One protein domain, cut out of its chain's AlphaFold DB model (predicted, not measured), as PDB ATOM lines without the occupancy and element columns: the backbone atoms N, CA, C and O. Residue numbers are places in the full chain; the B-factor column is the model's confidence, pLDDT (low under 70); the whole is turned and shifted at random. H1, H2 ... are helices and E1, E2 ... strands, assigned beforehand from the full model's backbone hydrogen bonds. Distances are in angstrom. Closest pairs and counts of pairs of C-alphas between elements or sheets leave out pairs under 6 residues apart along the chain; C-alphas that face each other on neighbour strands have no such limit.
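This is residues 7 to 62 of the 66 residues of an uncharacterized protein of Sphingobacterium sp (UniProt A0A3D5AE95). A short helix, H1, stands at the open end of one long, arched two-stranded hairpin, E1 and E2, which reaches away from the helix to its turn at residues 41 to 44. Both strands bend along their length, and residues 7 to 14 of H1 stick out. The printed part has 56 residues, with one named helix and two named strands in the order H1, E1, E2; the sheet, E1 - E2, is antiparallel, and the class is mixed, helices and strands. The whole is extended, with a radius of gyration of the C-alphas of 17.5 A and spans of 52 by 26 by 9 A.

H1, residues 7 to 20, has every O i to N i+4 pair within hydrogen-bond range. Its residues 7 to 14 stand free. A tight link of 3 residues leads to E1, residues 24 to 40; the closest C-alphas of H1 and E1 are those of Leu 18 and Leu 24, 5.5 A apart. E1 bends by 64 degrees at residue 28. A tight link of 4 residues leads to E2, residues 45 to 61, which bends by 98 degrees at residue 50. E1 and E2 form a hairpin, antiparallel at 167 degrees between their directions. N 25 and O 60 are 2.8 A apart and N 40 and O 45 are 3.0 A apart, both within hydrogen-bond range. H1 and E2 are apart.

H1 begins at C-alpha 7 at (44.089, 35.924, 116.196) and is 19.9 A long from first to last C-alpha. E1 measures 40.8 A and ends at C-alpha 40 at (8.856, 11.723, 111.136). E2 measures 36.3 A and ends at C-alpha 61 at (31.942, 29.387, 138.012).

The C-alphas of Arg 21 and Met 42 are the two farthest apart, 52.4 A. The printed part has no cut and no long link. Its mean pLDDT is 88.1, and no printed residue is under 70.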
ATOM      1  N   ARG A   7      45.451  36.391 115.908       83.56
ATOM      2  CA  ARG A   7      44.089  35.924 116.196       83.56
ATOM      3  C   ARG A   7      44.072  34.874 117.307       83.56
ATOM      4  O   ARG A   7      43.208  34.921 118.182       83.56
ATOM      5  N   GLU A   8      45.016  33.939 117.277       83.62
ATOM      6  CA  GLU A   8      45.149  32.920 118.320       83.62
ATOM      7  C   GLU A   8      45.662  33.520 119.634       83.62
ATOM      8  O   GLU A   8      45.182  33.140 120.700       83.62
ATOM      9  N   GLU A   9      46.557  34.510 119.581       85.62
ATOM     10  CA  GLU A   9      46.974  35.248 120.780       85.62
ATOM     11  C   GLU A   9      45.792  35.957 121.434       85.62
ATOM     12  O   GLU A   9      45.594  35.863 122.645       85.62
ATOM     13  N   TYR A  10      44.979  36.648 120.635       88.69
ATOM     14  CA  TYR A  10      43.814  37.367 121.131       88.69
ATOM     15  C   TYR A  10      42.800  36.416 121.777       88.69
ATOM     16  O   TYR A  10      42.302  36.678 122.873       88.69
ATOM     17  N   LYS A  11      42.562  35.258 121.152       85.12
ATOM     18  CA  LYS A  11      41.719  34.198 121.714       85.12
ATOM     19  C   LYS A  11      42.267  33.680 123.046       85.12
ATOM     20  O   LYS A  11      41.506  33.544 124.001       85.12
ATOM     21  N   GLN A  12      43.573  33.424 123.136       86.62
ATOM     22  CA  GLN A  12      44.205  32.987 124.384       86.62
ATOM     23  C   GLN A  12      44.090  34.043 125.487       86.62
ATOM     24  O   GLN A  12      43.811  33.684 126.627       86.62
ATOM     25  N   ARG A  13      44.231  35.336 125.166       90.00
ATOM     26  CA  ARG A  13      44.048  36.426 126.143       90.00
ATOM     27  C   ARG A  13      42.632  36.445 126.716       90.00
ATOM     28  O   ARG A  13      42.489  36.489 127.930       90.00
ATOM     29  N   ILE A  14      41.606  36.319 125.871       89.88
ATOM     30  CA  ILE A  14      40.208  36.251 126.332       89.88
ATOM     31  C   ILE A  14      40.001  35.060 127.274       89.88
ATOM     32  O   ILE A  14      39.429  35.215 128.351       89.88
ATOM     33  N   LEU A  15      40.479  33.873 126.893       90.06
ATOM     34  CA  LEU A  15      40.338  32.672 127.721       90.06
ATOM     35  C   LEU A  15      41.083  32.800 129.055       90.06
ATOM     36  O   LEU A  15      40.562  32.390 130.092       90.06
ATOM     37  N   ASN A  16      42.267  33.412 129.038       90.00
ATOM     38  CA  ASN A  16      43.048  33.671 130.242       90.00
ATOM     39  C   ASN A  16      42.358  34.673 131.168       90.00
ATOM     40  O   ASN A  16      42.375  34.463 132.380       90.00
ATOM     41  N   ASP A  17      41.733  35.721 130.630       92.62
ATOM     42  CA  ASP A  17      40.974  36.687 131.423       92.62
ATOM     43  C   ASP A  17      39.751  36.027 132.072       92.62
ATOM     44  O   ASP A  17      39.540  36.180 133.274       92.62
ATOM     45  N   LEU A  18      38.978  35.234 131.319       91.00
ATOM     46  CA  LEU A  18      37.833  34.486 131.858       91.00
ATOM     47  C   LEU A  18      38.244  33.575 133.024       91.00
ATOM     48  O   LEU A  18      37.578  33.554 134.057       91.00
ATOM     49  N   ASN A  19      39.377  32.888 132.890       89.81
ATOM     50  CA  ASN A  19      39.903  32.023 133.938       89.81
ATOM     51  C   ASN A  19      40.457  32.815 135.136       89.81
ATOM     52  O   ASN A  19      40.004  32.641 136.265       89.81
ATOM     53  N   THR A  20      41.410  33.714 134.893       88.38
ATOM     54  CA  THR A  20      42.238  34.326 135.944       88.38
ATOM     55  C   THR A  20      41.551  35.509 136.610       88.38
ATOM     56  O   THR A  20      41.640  35.678 137.822       88.38
ATOM     57  N   ARG A  21      40.885  36.354 135.817       90.94
ATOM     58  CA  ARG A  21      40.272  37.596 136.301       90.94
ATOM     59  C   ARG A  21      38.850  37.379 136.799       90.94
ATOM     60  O   ARG A  21      38.431  38.058 137.730       90.94
ATOM     61  N   PHE A  22      38.111  36.472 136.162       89.19
ATOM     62  CA  PHE A  22      36.702  36.229 136.476       89.19
ATOM     63  C   PHE A  22      36.449  34.900 137.200       89.19
ATOM     64  O   PHE A  22      35.312  34.647 137.590       89.19
ATOM     65  N   HIS A  23      37.481  34.076 137.415       91.06
ATOM     66  CA  HIS A  23      37.375  32.776 138.091       91.06
ATOM     67  C   HIS A  23      36.332  31.850 137.445       91.06
ATOM     68  O   HIS A  23      35.566  31.162 138.123       91.06
ATOM     69  N   LEU A  24      36.301  31.838 136.111       92.12
ATOM     70  CA  LEU A  24      35.410  30.998 135.319       92.12
ATOM     71  C   LEU A  24      36.181  29.827 134.713       92.12
ATOM     72  O   LEU A  24      37.222  29.994 134.081       92.12
ATOM     73  N   GLU A  25      35.640  28.626 134.860       90.38
ATOM     74  CA  GLU A  25      36.099  27.476 134.098       90.38
ATOM     75  C   GLU A  25      35.441  27.526 132.717       90.38
ATOM     76  O   GLU A  25      34.214  27.498 132.593       90.38
ATOM     77  N   VAL A  26      36.273  27.625 131.681       89.56
ATOM     78  CA  VAL A  26      35.839  27.726 130.287       89.56
ATOM     79  C   VAL A  26      36.340  26.513 129.522       89.56
ATOM     80  O   VAL A  26      37.535  26.218 129.526       89.56
ATOM     81  N   ARG A  27      35.430  25.832 128.827       89.56
ATOM     82  CA  ARG A  27      35.739  24.696 127.955       89.56
ATOM     83  C   ARG A  27      35.241  25.005 126.548       89.56
ATOM     84  O   ARG A  27      34.079  25.360 126.371       89.56
ATOM     85  N   LEU A  28      36.138  24.910 125.568       88.88
ATOM     86  CA  LEU A  28      35.824  25.075 124.150       88.88
ATOM     87  C   LEU A  28      35.879  23.717 123.467       88.88
ATOM     88  O   LEU A  28      36.937  23.089 123.460       88.88
ATOM     89  N   GLU A  29      34.773  23.299 122.868       90.38
ATOM     90  CA  GLU A  29      34.664  22.006 122.193       90.38
ATOM     91  C   GLU A  29      34.028  22.167 120.818       90.38
ATOM     92  O   GLU A  29      33.338  23.147 120.539       90.38
ATOM     93  N   LYS A  30      34.293  21.208 119.935       90.56
ATOM     94  CA  LYS A  30      33.570  21.068 118.675       90.56
ATOM     95  C   LYS A  30      32.469  20.046 118.898       90.56
ATOM     96  O   LYS A  30      32.770  18.885 119.157       90.56
ATOM     97  N   GLU A  31      31.224  20.483 118.811       89.12
ATOM     98  CA  GLU A  31      30.060  19.621 118.989       89.12
ATOM     99  C   GLU A  31      29.274  19.520 117.683       89.12
ATOM    100  O   GLU A  31      29.228  20.470 116.895       89.12
ATOM    101  N   GLN A  32      28.660  18.358 117.445       88.56
ATOM    102  CA  GLN A  32      27.674  18.220 116.381       88.56
ATOM    103  C   GLN A  32      26.326  18.707 116.892       88.56
ATOM    104  O   GLN A  32      25.751  18.125 117.810       88.56
ATOM    105  N   VAL A  33      25.825  19.769 116.276       86.19
ATOM    106  CA  VAL A  33      24.542  20.375 116.616       86.19
ATOM    107  C   VAL A  33      23.546  20.051 115.510       86.19
ATOM    108  O   VAL A  33      23.888  20.063 114.324       86.19
ATOM    109  N   VAL A  34      22.310  19.741 115.902       87.25
ATOM    110  CA  VAL A  34      21.209  19.542 114.957       87.25
ATOM    111  C   VAL A  34      20.907  20.872 114.276       87.25
ATOM    112  O   VAL A  34      20.562  21.842 114.949       87.25
ATOM    113  N   SER A  35      21.030  20.925 112.953       83.31
ATOM    114  CA  SER A  35      20.651  22.109 112.164       83.31
ATOM    115  C   SER A  35      19.190  22.071 111.747       83.31
ATOM    116  O   SER A  35      18.530  23.103 111.786       83.31
ATOM    117  N   ASP A  36      18.683  20.889 111.395       84.19
ATOM    118  CA  ASP A  36      17.321  20.715 110.902       84.19
ATOM    119  C   ASP A  36      16.626  19.550 111.606       84.19
ATOM    120  O   ASP A  36      17.212  18.494 111.874       84.19
ATOM    121  N   ILE A  37      15.341  19.753 111.884       83.06
ATOM    122  CA  ILE A  37      14.459  18.776 112.515       83.06
ATOM    123  C   ILE A  37      13.242  18.610 111.607       83.06
ATOM    124  O   ILE A  37      12.596  19.592 111.247       83.06
ATOM    125  N   TYR A  38      12.906  17.369 111.265       85.81
ATOM    126  CA  TYR A  38      11.691  17.033 110.525       85.81
ATOM    127  C   TYR A  38      10.787  16.136 111.370       85.81
ATOM    128  O   TYR A  38      11.267  15.283 112.115       85.81
ATOM    129  N   PHE A  39       9.471  16.311 111.259       84.06
ATOM    130  CA  PHE A  39       8.519  15.442 111.947       84.06
ATOM    131  C   PHE A  39       8.380  14.116 111.197       84.06
ATOM    132  O   PHE A  39       7.794  14.064 110.120       84.06
ATOM    133  N   ASN A  40       8.929  13.038 111.754       85.06
ATOM    134  CA  ASN A  40       8.856  11.723 111.136       85.06
ATOM    135  C   ASN A  40       7.488  11.088 111.437       85.06
ATOM    136  O   ASN A  40       7.268  10.572 112.533       85.06
ATOM    137  N   GLU A  41       6.584  11.102 110.455       87.62
ATOM    138  CA  GLU A  41       5.224  10.552 110.586       87.62
ATOM    139  C   GLU A  41       5.203   9.053 110.930       87.62
ATOM    140  O   GLU A  41       4.298   8.604 111.628       87.62
ATOM    141  N   MET A  42       6.214   8.279 110.514       85.75
ATOM    142  CA  MET A  42       6.298   6.845 110.828       85.75
ATOM    143  C   MET A  42       6.704   6.580 112.279       85.75
ATOM    144  O   MET A  42       6.248   5.605 112.871       85.75
ATOM    145  N   MET A  43       7.568   7.423 112.853       83.12
ATOM    146  CA  MET A  43       7.972   7.307 114.261       83.12
ATOM    147  C   MET A  43       7.080   8.120 115.207       83.12
ATOM    148  O   MET A  43       7.197   7.984 116.423       83.12
ATOM    149  N   GLY A  44       6.207   8.975 114.665       90.50
ATOM    150  CA  GLY A  44       5.338   9.865 115.435       90.50
ATOM    151  C   GLY A  44       6.098  10.916 116.248       90.50
ATOM    152  O   GLY A  44       5.558  11.437 117.224       90.50
ATOM    153  N   CYS A  45       7.352  11.215 115.898       85.94
ATOM    154  CA  CYS A  45       8.184  12.152 116.642       85.94
ATOM    155  C   CYS A  45       9.141  12.951 115.737       85.94
ATOM    156  O   CYS A  45       9.460  12.521 114.623       85.94
ATOM    157  N   PRO A  46       9.612  14.128 116.194       85.81
ATOM    158  CA  PRO A  46      10.647  14.878 115.495       85.81
ATOM    159  C   PRO A  46      11.966  14.097 115.446       85.81
ATOM    160  O   PRO A  46      12.428  13.584 116.463       85.81
ATOM    161  N   ALA A  47      12.588  14.044 114.271       86.31
ATOM    162  CA  ALA A  47      13.887  13.430 114.038       86.31
ATOM    163  C   ALA A  47      14.864  14.461 113.456       86.31
ATOM    164  O   ALA A  47      14.502  15.252 112.582       86.31
ATOM    165  N   ALA A  48      16.108  14.444 113.939       85.69
ATOM    166  CA  ALA A  48      17.186  15.267 113.396       85.69
ATOM    167  C   ALA A  48      17.539  14.796 111.979       85.69
ATOM    168  O   ALA A  48      17.850  13.620 111.777       85.69
ATOM    169  N   THR A  49      17.496  15.704 111.005       82.94
ATOM    170  CA  THR A  49      17.763  15.396 109.589       82.94
ATOM    171  C   THR A  49      19.105  15.915 109.103       82.94
ATOM    172  O   THR A  49      19.627  15.405 108.112       82.94
ATOM    173  N   SER A  50      19.697  16.886 109.797       84.25
ATOM    174  CA  SER A  50      21.028  17.395 109.484       84.25
ATOM    175  C   SER A  50      21.810  17.721 110.756       84.25
ATOM    176  O   SER A  50      21.251  18.150 111.767       84.25
ATOM    177  N   TRP A  51      23.122  17.511 110.681       88.94
ATOM    178  CA  TRP A  51      24.074  17.808 111.743       88.94
ATOM    179  C   TRP A  51      25.205  18.642 111.163       88.94
ATOM    180  O   TRP A  51      25.683  18.358 110.062       88.94
ATOM    181  N   HIS A  52      25.659  19.643 111.907       89.81
ATOM    182  CA  HIS A  52      26.851  20.398 111.549       89.81
ATOM    183  C   HIS A  52      27.755  20.595 112.761       89.81
ATOM    184  O   HIS A  52      27.309  20.594 113.908       89.81
ATOM    185  N   GLU A  53      29.051  20.731 112.495       91.81
ATOM    186  CA  GLU A  53      30.037  20.989 113.536       91.81
ATOM    187  C   GLU A  53      30.007  22.471 113.915       91.81
ATOM    188  O   GLU A  53      30.186  23.349 113.066       91.81
ATOM    189  N   GLN A  54      29.822  22.749 115.201       89.69
ATOM    190  CA  GLN A  54      29.888  24.091 115.755       89.69
ATOM    191  C   GLN A  54      30.887  24.125 116.912       89.69
ATOM    192  O   GLN A  54      31.026  23.174 117.678       89.69
ATOM    193  N   THR A  55      31.602  25.244 117.052       88.81
ATOM    194  CA  THR A  55      32.400  25.490 118.259       88.81
ATOM    195  C   THR A  55      31.476  25.956 119.377       88.81
ATOM    196  O   THR A  55      30.844  27.007 119.259       88.81
ATOM    197  N   VAL A  56      31.416  25.188 120.458       91.06
ATOM    198  CA  VAL A  56      30.622  25.472 121.651       91.06
ATOM    199  C   VAL A  56      31.551  25.910 122.779       91.06
ATOM    200  O   VAL A  56      32.652  25.380 122.946       91.06
ATOM    201  N   MET A  57      31.114  26.915 123.538       90.50
ATOM    202  CA  MET A  57      31.806  27.403 124.725       90.50
ATOM    203  C   MET A  57      30.930  27.180 125.949       90.50
ATOM    204  O   MET A  57      29.890  27.820 126.095       90.50
ATOM    205  N   THR A  58      31.388  26.320 126.848       90.00
ATOM    206  CA  THR A  58      30.738  26.083 128.136       90.00
ATOM    207  C   THR A  58      31.473  26.868 129.212       90.00
ATOM    208  O   THR A  58      32.693  26.752 129.339       90.00
ATOM    209  N   ILE A  59      30.731  27.670 129.980       91.69
ATOM    210  CA  ILE A  59      31.255  28.517 131.057       91.69
ATOM    211  C   ILE A  59      30.564  28.128 132.359       91.69
ATOM    212  O   ILE A  59      29.336  28.112 132.428       91.69
ATOM    213  N   LYS A  60      31.346  27.862 133.405       92.12
ATOM    214  CA  LYS A  60      30.834  27.675 134.767       92.12
ATOM    215  C   LYS A  60      31.700  28.424 135.781       92.12
ATOM    216  O   LYS A  60      32.896  28.594 135.540       92.12
ATOM    217  N   PRO A  61      31.135  28.872 136.913       90.25
ATOM    218  CA  PRO A  61      31.942  29.387 138.012       90.25
ATOM    219  C   PRO A  61      32.925  28.312 138.480       90.25
ATOM    220  O   PRO A  61      32.541  27.144 138.600       90.25
ATOM    221  N   MET A  62      34.170  28.684 138.772       84.62
ATOM    222  CA  MET A  62      35.040  27.781 139.515       84.62
ATOM    223  C   MET A  62      34.467  27.617 140.919       84.62
ATOM    224  O   MET A  62      34.263  28.593 141.644       84.62
TER     225      MET A  62